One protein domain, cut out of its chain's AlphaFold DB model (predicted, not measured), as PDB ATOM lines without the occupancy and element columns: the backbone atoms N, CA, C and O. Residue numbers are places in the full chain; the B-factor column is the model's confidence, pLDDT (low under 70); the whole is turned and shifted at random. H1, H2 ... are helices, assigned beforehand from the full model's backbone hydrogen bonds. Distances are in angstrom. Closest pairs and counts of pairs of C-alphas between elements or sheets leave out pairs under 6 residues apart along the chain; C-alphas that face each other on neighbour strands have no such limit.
ATOM      1  N   MET A   1     264.897 304.369 211.989       64.62
ATOM      2  CA  MET A   1     264.761 303.626 210.708       64.62
ATOM      3  C   MET A   1     266.026 302.870 210.307       64.62
ATOM      4  O   MET A   1     265.928 301.671 210.085       64.62
ATOM      5  N   LYS A   2     267.202 303.516 210.241       71.75
ATOM      6  CA  LYS A   2     268.459 302.862 209.816       71.75
ATOM      7  C   LYS A   2     268.844 301.645 210.673       71.75
ATOM      8  O   LYS A   2     269.196 300.609 210.126       71.75
ATOM      9  N   GLU A   3     268.684 301.729 211.992       70.00
ATOM     10  CA  GLU A   3     268.983 300.614 212.908       70.00
ATOM     11  C   GLU A   3     268.059 299.406 212.723       70.00
ATOM     12  O   GLU A   3     268.518 298.267 212.723       70.00
ATOM     13  N   LEU A   4     266.760 299.643 212.506       70.31
ATOM     14  CA  LEU A   4     265.794 298.573 212.245       70.31
ATOM     15  C   LEU A   4     266.127 297.835 210.944       70.31
ATOM     16  O   LEU A   4     266.065 296.609 210.905       70.31
ATOM     17  N   LEU A   5     266.539 298.568 209.905       71.12
ATOM     18  CA  LEU A   5     266.982 297.985 208.637       71.12
ATOM     19  C   LEU A   5     268.271 297.174 208.805       71.12
ATOM     20  O   LEU A   5     268.344 296.045 208.324       71.12
ATOM     21  N   LEU A   6     269.256 297.709 209.529       73.81
ATOM     22  CA  LEU A   6     270.531 297.032 209.776       73.81
ATOM     23  C   LEU A   6     270.340 295.745 210.585       73.81
ATOM     24  O   LEU A   6     270.886 294.702 210.235       73.81
ATOM     25  N   ARG A   7     269.516 295.792 211.637       74.88
ATOM     26  CA  ARG A   7     269.183 294.621 212.454       74.88
ATOM     27  C   ARG A   7     268.455 293.558 211.636       74.88
ATOM     28  O   ARG A   7     268.749 292.373 211.770       74.88
ATOM     29  N   ASN A   8     267.538 293.976 210.767       81.56
ATOM     30  CA  ASN A   8     266.816 293.076 209.874       81.56
ATOM     31  C   ASN A   8     267.757 292.385 208.870       81.56
ATOM     32  O   ASN A   8     267.656 291.178 208.660       81.56
ATOM     33  N   LEU A   9     268.709 293.135 208.307       83.25
ATOM     34  CA  LEU A   9     269.769 292.604 207.448       83.25
ATOM     35  C   LEU A   9     270.672 291.627 208.207       83.25
ATOM     36  O   LEU A   9     270.914 290.529 207.721       83.25
ATOM     37  N   LEU A  10     271.115 291.970 209.418       85.31
ATOM     38  CA  LEU A  10     271.952 291.089 210.235       85.31
ATOM     39  C   LEU A  10     271.273 289.747 210.520       85.31
ATOM     40  O   LEU A  10     271.894 288.704 210.329       85.31
ATOM     41  N   ILE A  11     269.997 289.764 210.920       86.69
ATOM     42  CA  ILE A  11     269.214 288.543 211.168       86.69
ATOM     43  C   ILE A  11     269.117 287.698 209.893       86.69
ATOM     44  O   ILE A  11     269.300 286.482 209.948       86.69
ATOM     45  N   LEU A  12     268.875 288.331 208.742       88.12
ATOM     46  CA  LEU A  12     268.810 287.640 207.458       88.12
ATOM     47  C   LEU A  12     270.148 286.971 207.107       88.12
ATOM     48  O   LEU A  12     270.175 285.776 206.822       88.12
ATOM     49  N   TYR A  13     271.260 287.707 207.179       90.75
ATOM     50  CA  TYR A  13     272.595 287.182 206.872       90.75
ATOM     51  C   TYR A  13     273.021 286.065 207.835       90.75
ATOM     52  O   TYR A  13     273.587 285.064 207.391       90.75
ATOM     53  N   LEU A  14     272.707 286.185 209.130       91.31
ATOM     54  CA  LEU A  14     272.921 285.124 210.122       91.31
ATOM     55  C   LEU A  14     272.145 283.856 209.762       91.31
ATOM     56  O   LEU A  14     272.718 282.767 209.706       91.31
ATOM     57  N   GLY A  15     270.851 284.000 209.469       92.19
ATOM     58  CA  GLY A  15     269.983 282.886 209.106       92.19
ATOM     59  C   GLY A  15     270.421 282.173 207.831       92.19
ATOM     60  O   GLY A  15     270.496 280.944 207.804       92.19
ATOM     61  N   VAL A  16     270.778 282.935 206.793       94.56
ATOM     62  CA  VAL A  16     271.306 282.394 205.531       94.56
ATOM     63  C   VAL A  16     272.624 281.663 205.759       94.56
ATOM     64  O   VAL A  16     272.800 280.568 205.233       94.56
ATOM     65  N   SER A  17     273.529 282.224 206.562       93.19
ATOM     66  CA  SER A  17     274.830 281.609 206.855       93.19
ATOM     67  C   SER A  17     274.672 280.269 207.559       93.19
ATOM     68  O   SER A  17     275.264 279.276 207.134       93.19
ATOM     69  N   LEU A  18     273.811 280.204 208.578       93.31
ATOM     70  CA  LEU A  18     273.536 278.950 209.267       93.31
ATOM     71  C   LEU A  18     272.869 277.929 208.343       93.31
ATOM     72  O   LEU A  18     273.270 276.767 208.307       93.31
ATOM     73  N   ARG A  19     271.876 278.368 207.563       94.06
ATOM     74  CA  ARG A  19     271.196 277.521 206.582       94.06
ATOM     75  C   ARG A  19     272.188 276.962 205.563       94.06
ATOM     76  O   ARG A  19     272.172 275.765 205.288       94.06
ATOM     77  N   PHE A  20     273.073 277.798 205.032       94.44
ATOM     78  CA  PHE A  20     274.109 277.401 204.085       94.44
ATOM     79  C   PHE A  20     275.062 276.362 204.686       94.44
ATOM     80  O   PHE A  20     275.272 275.311 204.081       94.44
ATOM     81  N   LEU A  21     275.577 276.606 205.896       93.19
ATOM     82  CA  LEU A  21     276.437 275.656 206.607       93.19
ATOM     83  C   LEU A  21     275.724 274.322 206.845       93.19
ATOM     84  O   LEU A  21     276.298 273.266 206.583       93.19
ATOM     85  N   PHE A  22     274.456 274.351 207.260       92.38
ATOM     86  CA  PHE A  22     273.646 273.148 207.441       92.38
ATOM     87  C   PHE A  22     273.523 272.344 206.138       92.38
ATOM     88  O   PHE A  22     273.751 271.132 206.123       92.38
ATOM     89  N   TYR A  23     273.215 272.998 205.017       93.88
ATOM     90  CA  TYR A  23     273.091 272.303 203.737       93.88
ATOM     91  C   TYR A  23     274.424 271.753 203.225       93.88
ATOM     92  O   TYR A  23     274.462 270.620 202.743       93.88
ATOM     93  N   LYS A  24     275.505 272.521 203.366       91.75
ATOM     94  CA  LYS A  24     276.827 272.146 202.864       91.75
ATOM     95  C   LYS A  24     277.485 271.055 203.710       91.75
ATOM     96  O   LYS A  24     278.005 270.092 203.159       91.75
ATOM     97  N   ILE A  25     277.436 271.174 205.036       92.25
ATOM     98  CA  ILE A  25     278.145 270.276 205.960       92.25
ATOM     99  C   ILE A  25     277.292 269.055 206.302       92.25
ATOM    100  O   ILE A  25     277.746 267.921 206.158       92.25
ATOM    101  N   ILE A  26     276.046 269.270 206.735       92.00
ATOM    102  CA  ILE A  26     275.199 268.187 207.256       92.00
ATOM    103  C   ILE A  26     274.500 267.460 206.112       92.00
ATOM    104  O   ILE A  26     274.519 266.233 206.049       92.00
ATOM    105  N   LYS A  27     273.883 268.200 205.184       92.06
ATOM    106  CA  LYS A  27     273.151 267.590 204.060       92.06
ATOM    107  C   LYS A  27     274.029 267.278 202.848       92.06
ATOM    108  O   LYS A  27     273.519 266.638 201.932       92.06
ATOM    109  N   ARG A  28     275.297 267.715 202.837       91.31
ATOM    110  CA  ARG A  28     276.249 267.554 201.721       91.31
ATOM    111  C   ARG A  28     275.648 267.928 200.361       91.31
ATOM    112  O   ARG A  28     275.905 267.274 199.356       91.31
ATOM    113  N   ARG A  29     274.796 268.956 200.341       89.88
ATOM    114  CA  ARG A  29     274.194 269.476 199.111       89.88
ATOM    115  C   ARG A  29     275.016 270.640 198.607       89.88
ATOM    116  O   ARG A  29     275.360 271.531 199.384       89.88
ATOM    117  N   ASP A  30     275.250 270.645 197.304       88.00
ATOM    118  CA  ASP A  30     275.793 271.815 196.641       88.00
ATOM    119  C   ASP A  30     274.690 272.872 196.543       88.00
ATOM    120  O   ASP A  30     273.669 272.697 195.873       88.00
ATOM    121  N   VAL A  31     274.838 273.924 197.339       89.81
ATOM    122  CA  VAL A  31     273.903 275.041 197.418       89.81
ATOM    123  C   VAL A  31     274.690 276.322 197.241       89.81
ATOM    124  O   VAL A  31     275.770 276.473 197.803       89.81
ATOM    125  N   ASP A  32     274.138 277.265 196.486       91.25
ATOM    126  CA  ASP A  32     274.745 278.579 196.317       91.25
ATOM    127  C   ASP A  32     274.246 279.543 197.401       91.25
ATOM    128  O   ASP A  32     273.040 279.750 197.579       91.25
ATOM    129  N   PHE A  33     275.190 280.156 198.115       89.69
ATOM    130  CA  PHE A  33     274.908 281.161 199.134       89.69
ATOM    131  C   PHE A  33     274.174 282.369 198.544       89.69
ATOM    132  O   PHE A  33     273.231 282.868 199.155       89.69
ATOM    133  N   GLN A  34     274.559 282.823 197.346       89.50
ATOM    134  CA  GLN A  34     273.948 283.999 196.722       89.50
ATOM    135  C   GLN A  34     272.487 283.741 196.362       89.50
ATOM    136  O   GLN A  34     271.632 284.593 196.614       89.50
ATOM    137  N   ARG A  35     272.183 282.545 195.853       89.25
ATOM    138  CA  ARG A  35     270.808 282.099 195.617       89.25
ATOM    139  C   ARG A  35     269.991 281.974 196.905       89.25
ATOM    140  O   ARG A  35     268.815 282.329 196.906       89.25
ATOM    141  N   LEU A  36     270.583 281.497 198.002       91.31
ATOM    142  CA  LEU A  36     269.898 281.427 199.302       91.31
ATOM    143  C   LEU A  36     269.644 282.812 199.907       91.31
ATOM    144  O   LEU A  36     268.605 283.010 200.536       91.31
ATOM    145  N   LEU A  37     270.562 283.757 199.711       90.81
ATOM    146  CA  LEU A  37     270.452 285.116 200.230       90.81
ATOM    147  C   LEU A  37     269.434 285.951 199.449       90.81
ATOM    148  O   LEU A  37     268.555 286.564 200.046       90.81
ATOM    149  N   HIS A  38     269.545 285.963 198.120       88.38
ATOM    150  CA  HIS A  38     268.791 286.879 197.263       88.38
ATOM    151  C   HIS A  38     267.558 286.247 196.604       88.38
ATOM    152  O   HIS A  38     266.743 286.967 196.031       88.38
ATOM    153  N   GLY A  39     267.404 284.921 196.666       89.06
ATOM    154  CA  GLY A  39     266.346 284.219 195.943       89.06
ATOM    155  C   GLY A  39     266.526 284.297 194.421       89.06
ATOM    156  O   GLY A  39     267.641 284.385 193.904       89.06
ATOM    157  N   ILE A  40     265.415 284.231 193.688       88.94
ATOM    158  CA  ILE A  40     265.364 284.383 192.231       88.94
ATOM    159  C   ILE A  40     265.412 285.877 191.894       88.94
ATOM    160  O   ILE A  40     264.504 286.631 192.255       88.94
ATOM    161  N   LYS A  41     266.462 286.300 191.178       82.19
ATOM    162  CA  LYS A  41     266.575 287.659 190.628       82.19
ATOM    163  C   LYS A  41     265.582 287.818 189.473       82.19
ATOM    164  O   LYS A  41     265.585 286.997 188.562       82.19
ATOM    165  N   CYS A  42     264.769 288.877 189.513       84.12
ATOM    166  CA  CYS A  42     263.703 289.161 188.541       84.12
ATOM    167  C   CYS A  42     262.659 288.026 188.435       84.12
ATOM    168  O   CYS A  42     262.616 287.339 187.410       84.12
ATOM    169  N   PRO A  43     261.826 287.811 189.475       85.75
ATOM    170  CA  PRO A  43     260.736 286.838 189.415       85.75
ATOM    171  C   PRO A  43     259.800 287.172 188.245       85.75
ATOM    172  O   PRO A  43     259.406 288.326 188.081       85.75
ATOM    173  N   LYS A  44     259.479 286.184 187.403       87.12
ATOM    174  CA  LYS A  44     258.656 286.396 186.194       87.12
ATOM    175  C   LYS A  44     257.213 285.940 186.376       87.12
ATOM    176  O   LYS A  44     256.349 286.292 185.579       87.12
ATOM    177  N   ASN A  45     256.956 285.124 187.393       91.31
ATOM    178  CA  ASN A  45     255.644 284.566 187.685       91.31
ATOM    179  C   ASN A  45     255.365 284.579 189.201       91.31
ATOM    180  O   ASN A  45     256.272 284.723 190.021       91.31
ATOM    181  N   LYS A  46     254.097 284.362 189.579       89.88
ATOM    182  CA  LYS A  46     253.673 284.304 190.991       89.88
ATOM    183  C   LYS A  46     254.383 283.209 191.795       89.88
ATOM    184  O   LYS A  46     254.556 283.351 193.002       89.88
ATOM    185  N   ASN A  47     254.800 282.118 191.157       90.88
ATOM    186  CA  ASN A  47     255.490 281.029 191.848       90.88
ATOM    187  C   ASN A  47     256.901 281.447 192.283       90.88
ATOM    188  O   ASN A  47     257.326 281.076 193.375       90.88
ATOM    189  N   ASP A  48     257.591 282.256 191.477       89.88
ATOM    190  CA  ASP A  48     258.907 282.811 191.795       89.88
ATOM    191  C   ASP A  48     258.818 283.794 192.973       89.88
ATOM    192  O   ASP A  48     259.663 283.784 193.868       89.88
ATOM    193  N   GLU A  49     257.759 284.608 193.023       90.19
ATOM    194  CA  GLU A  49     257.489 285.511 194.150       90.19
ATOM    195  C   GLU A  49     257.215 284.737 195.444       90.19
ATOM    196  O   GLU A  49     257.817 285.015 196.484       90.19
ATOM    197  N   ILE A  50     256.357 283.712 195.376       93.69
ATOM    198  CA  ILE A  50     256.065 282.829 196.514       93.69
ATOM    199  C   ILE A  50     257.337 282.108 196.968       93.69
ATOM    200  O   ILE A  50     257.560 281.950 198.170       93.69
ATOM    201  N   PHE A  51     258.182 281.671 196.031       92.12
ATOM    202  CA  PHE A  51     259.472 281.073 196.350       92.12
ATOM    203  C   PHE A  51     260.362 282.059 197.109       92.12
ATOM    204  O   PHE A  51     260.899 281.698 198.156       92.12
ATOM    205  N   ASN A  52     260.479 283.300 196.636       91.75
ATOM    206  CA  ASN A  52     261.280 284.331 197.293       91.75
ATOM    207  C   ASN A  52     260.763 284.640 198.703       91.75
ATOM    208  O   ASN A  52     261.559 284.699 199.641       91.75
ATOM    209  N   TYR A  53     259.443 284.735 198.882       91.00
ATOM    210  CA  TYR A  53     258.837 284.927 200.199       91.00
ATOM    211  C   TYR A  53     259.131 283.755 201.141       91.00
ATOM    212  O   TYR A  53     259.599 283.945 202.264       91.00
ATOM    213  N   LYS A  54     258.920 282.517 200.675       92.50
ATOM    214  CA  LYS A  54     259.248 281.308 201.445       92.50
ATOM    215  C   LYS A  54     260.732 281.248 201.782       92.50
ATOM    216  O   LYS A  54     261.085 280.806 202.873       92.50
ATOM    217  N   ASN A  55     261.598 281.671 200.866       92.44
ATOM    218  CA  ASN A  55     263.036 281.687 201.067       92.44
ATOM    219  C   ASN A  55     263.439 282.681 202.165       92.44
ATOM    220  O   ASN A  55     264.133 282.277 203.097       92.44
ATOM    221  N   ASP A  56     262.956 283.925 202.103       90.75
ATOM    222  CA  ASP A  56     263.195 284.942 203.138       90.75
ATOM    223  C   ASP A  56     262.663 284.485 204.503       90.75
ATOM    224  O   ASP A  56     263.395 284.479 205.495       90.75
ATOM    225  N   PHE A  57     261.425 283.983 204.538       91.62
ATOM    226  CA  PHE A  57     260.819 283.445 205.753       91.62
ATOM    227  C   PHE A  57     261.635 282.289 206.344       91.62
ATOM    228  O   PHE A  57     261.909 282.260 207.544       91.62
ATOM    229  N   THR A  58     262.085 281.356 205.501       92.31
ATOM    230  CA  THR A  58     262.921 280.231 205.936       92.31
ATOM    231  C   THR A  58     264.241 280.734 206.512       92.31
ATOM    232  O   THR A  58     264.645 280.282 207.579       92.31
ATOM    233  N   ASN A  59     264.904 281.693 205.864       92.06
ATOM    234  CA  ASN A  59     266.155 282.264 206.365       92.06
ATOM    235  C   ASN A  59     265.971 282.903 207.748       92.06
ATOM    236  O   ASN A  59     266.752 282.634 208.661       92.06
ATOM    237  N   ARG A  60     264.896 283.675 207.942       91.25
ATOM    238  CA  ARG A  60     264.541 284.245 209.253       91.25
ATOM    239  C   ARG A  60     264.293 283.161 210.298       91.25
ATOM    240  O   ARG A  60     264.748 283.299 211.430       91.25
ATOM    241  N   LEU A  61     263.623 282.073 209.924       92.75
ATOM    242  CA  LEU A  61     263.357 280.958 210.827       92.75
ATOM    243  C   LEU A  61     264.655 280.280 211.293       92.75
ATOM    244  O   LEU A  61     264.807 280.030 212.486       92.75
ATOM    245  N   TYR A  62     265.622 280.058 210.392       93.06
ATOM    246  CA  TYR A  62     266.953 279.558 210.768       93.06
ATOM    247  C   TYR A  62     267.649 280.492 211.767       93.06
ATOM    248  O   TYR A  62     268.218 280.012 212.747       93.06
ATOM    249  N   ALA A  63     267.568 281.812 211.570       92.38
ATOM    250  CA  ALA A  63     268.138 282.779 212.508       92.38
ATOM    251  C   ALA A  63     267.459 282.730 213.888       92.38
ATOM    252  O   ALA A  63     268.137 282.752 214.913       92.38
ATOM    253  N   ILE A  64     266.129 282.630 213.930       92.06
ATOM    254  CA  ILE A  64     265.369 282.542 215.185       92.06
ATOM    255  C   ILE A  64     265.718 281.252 215.936       92.06
ATOM    256  O   ILE A  64     266.036 281.306 217.123       92.06
ATOM    257  N   ILE A  65     265.721 280.105 215.249       92.88
ATOM    258  CA  ILE A  65     266.083 278.807 215.842       92.88
ATOM    259  C   ILE A  65     267.503 278.851 216.413       92.88
ATOM    260  O   ILE A  65     267.749 278.329 217.501       92.88
ATOM    261  N   PHE A  66     268.431 279.506 215.714       91.62
ATOM    262  CA  PHE A  66     269.798 279.688 216.188       91.62
ATOM    263  C   PHE A  66     269.870 280.484 217.489       91.62
ATOM    264  O   PHE A  66     270.507 280.048 218.444       91.62
ATOM    265  N   ILE A  67     269.176 281.624 217.547       92.31
ATOM    266  CA  ILE A  67     269.128 282.471 218.742       92.31
ATOM    267  C   ILE A  67     268.531 281.693 219.920       92.31
ATOM    268  O   ILE A  67     269.108 281.695 221.004       92.31
ATOM    269  N   ILE A  68     267.422 280.976 219.703       94.69
ATOM    270  CA  ILE A  68     266.794 280.138 220.736       94.69
ATOM    271  C   ILE A  68     267.774 279.067 221.227       94.69
ATOM    272  O   ILE A  68     267.913 278.858 222.431       94.69
ATOM    273  N   SER A  69     268.502 278.430 220.310       93.06
ATOM    274  CA  SER A  69     269.491 277.401 220.643       93.06
ATOM    275  C   SER A  69     270.631 277.964 221.499       93.06
ATOM    276  O   SER A  69     270.998 277.348 222.494       93.06
ATOM    277  N   ILE A  70     271.145 279.159 221.179       94.19
ATOM    278  CA  ILE A  70     272.153 279.853 222.000       94.19
ATOM    279  C   ILE A  70     271.621 280.128 223.409       94.19
ATOM    280  O   ILE A  70     272.314 279.846 224.384       94.19
ATOM    281  N   VAL A  71     270.396 280.648 223.530       95.50
ATOM    282  CA  VAL A  71     269.782 280.953 224.835       95.50
ATOM    283  C   VAL A  71     269.660 279.690 225.692       95.50
ATOM    284  O   VAL A  71     270.027 279.712 226.866       95.50
ATOM    285  N   ILE A  72     269.218 278.574 225.102       95.69
ATOM    286  CA  ILE A  72     269.129 277.281 225.794       95.69
ATOM    287  C   ILE A  72     270.516 276.809 226.246       95.69
ATOM    288  O   ILE A  72     270.678 276.428 227.404       95.69
ATOM    289  N   ILE A  73     271.526 276.865 225.370       95.62
ATOM    290  CA  ILE A  73     272.900 276.452 225.692       95.62
ATOM    291  C   ILE A  73     273.459 277.274 226.858       95.62
ATOM    292  O   ILE A  73     274.011 276.701 227.794       95.62
ATOM    293  N   ILE A  74     273.282 278.598 226.841       95.69
ATOM    294  CA  ILE A  74     273.731 279.477 227.930       95.69
ATOM    295  C   ILE A  74     273.033 279.110 229.244       95.69
ATOM    296  O   ILE A  74     273.703 278.975 230.267       95.69
ATOM    297  N   GLY A  75     271.711 278.907 229.219       95.88
ATOM    298  CA  GLY A  75     270.947 278.511 230.404       95.88
ATOM    299  C   GLY A  75     271.403 277.168 230.982       95.88
ATOM    300  O   GLY A  75     271.541 277.032 232.197       95.88
ATOM    301  N   LEU A  76     271.710 276.192 230.121       95.75
ATOM    302  CA  LEU A  76     272.278 274.912 230.546       95.75
ATOM    303  C   LEU A  76     273.662 275.100 231.173       95.75
ATOM    304  O   LEU A  76     273.884 274.621 232.280       95.75
ATOM    305  N   ILE A  77     274.570 275.834 230.523       95.81
ATOM    306  CA  ILE A  77     275.920 276.091 231.052       95.81
ATOM    307  C   ILE A  77     275.853 276.741 232.438       95.81
ATOM    308  O   ILE A  77     276.588 276.337 233.332       95.81
ATOM    309  N   GLN A  78     274.965 277.719 232.638       92.81
ATOM    310  CA  GLN A  78     274.783 278.358 233.945       92.81
ATOM    311  C   GLN A  78     274.271 277.374 235.001       92.81
ATOM    312  O   GLN A  78     274.788 277.360 236.113       92.81
ATOM    313  N   LYS A  79     273.306 276.516 234.647       90.81
ATOM    314  CA  LYS A  79     272.782 275.483 235.549       90.81
ATOM    315  C   LYS A  79     273.836 274.447 235.950       90.81
ATOM    316  O   LYS A  79     273.792 273.986 237.077       90.81
ATOM    317  N   TYR A  80     274.739 274.062 235.047       80.88
ATOM    318  CA  TYR A  80     275.800 273.084 235.332       80.88
ATOM    319  C   TYR A  80     277.030 273.687 236.025       80.88
ATOM    320  O   TYR A  80     277.891 272.942 236.486       80.88
ATOM    321  N   LYS A  81     277.153 275.020 236.048       74.25
ATOM    322  CA  LYS A  81     278.261 275.733 236.698       74.25
ATOM    323  C   LYS A  81     277.961 276.110 238.158       74.25
ATOM    324  O   LYS A  81     278.911 276.347 238.899       74.25
ATOM    325  N   ASN A  82     276.682 276.175 238.538       57.03
ATOM    326  CA  ASN A  82     276.206 276.306 239.924       57.03
ATOM    327  C   ASN A  82     275.985 274.932 240.557       57.03
ATOM    328  O   ASN A  82     276.149 274.847 241.791       57.03
TER     329      ASN A  82
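This is residues 1 to 82 of the 82 residues of an uncharacterized protein of Prevotella sp. AM42-24 (UniProt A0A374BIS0). Two long helices, H1 and H3, cross each other like an X, nearly at right angles, and short H2 packs on H1. Residues 1 to 7 and 68 to 82 stick out. The printed part has 82 residues, with three named helices in the order H1, H2, H3 and no named strand: all helix, loose, radius of gyration of the C-alphas 15.8 A, spans 57 by 39 by 17 A.

H1, residues 2 to 26, runs 35.4 A from C-alpha 2 at (268.459, 302.862, 209.816). H2 is residues 33 to 38. H3, residues 46 to 81, runs 52.6 A to C-alpha 81 at (278.261, 275.733, 236.698).

H1, with residues 11 to 19 alone, touches H3, about perpendicular at 85 degrees; the closest C-alphas, Gly 15 and Ala 63, are 3.9 A apart. H1 and H2 form a helical hairpin; their closest C-alphas, Val 16 and Leu 37, are 6.0 A apart. In H1, H2 and H3 every O i to N i+4 pair is within hydrogen-bond range.

The farthest C-alphas, Lys 44 and Asn 82, are 57.4 A apart. The printed part has no cut. Both links are short. Residues 1 and 82 have pLDDT under 70.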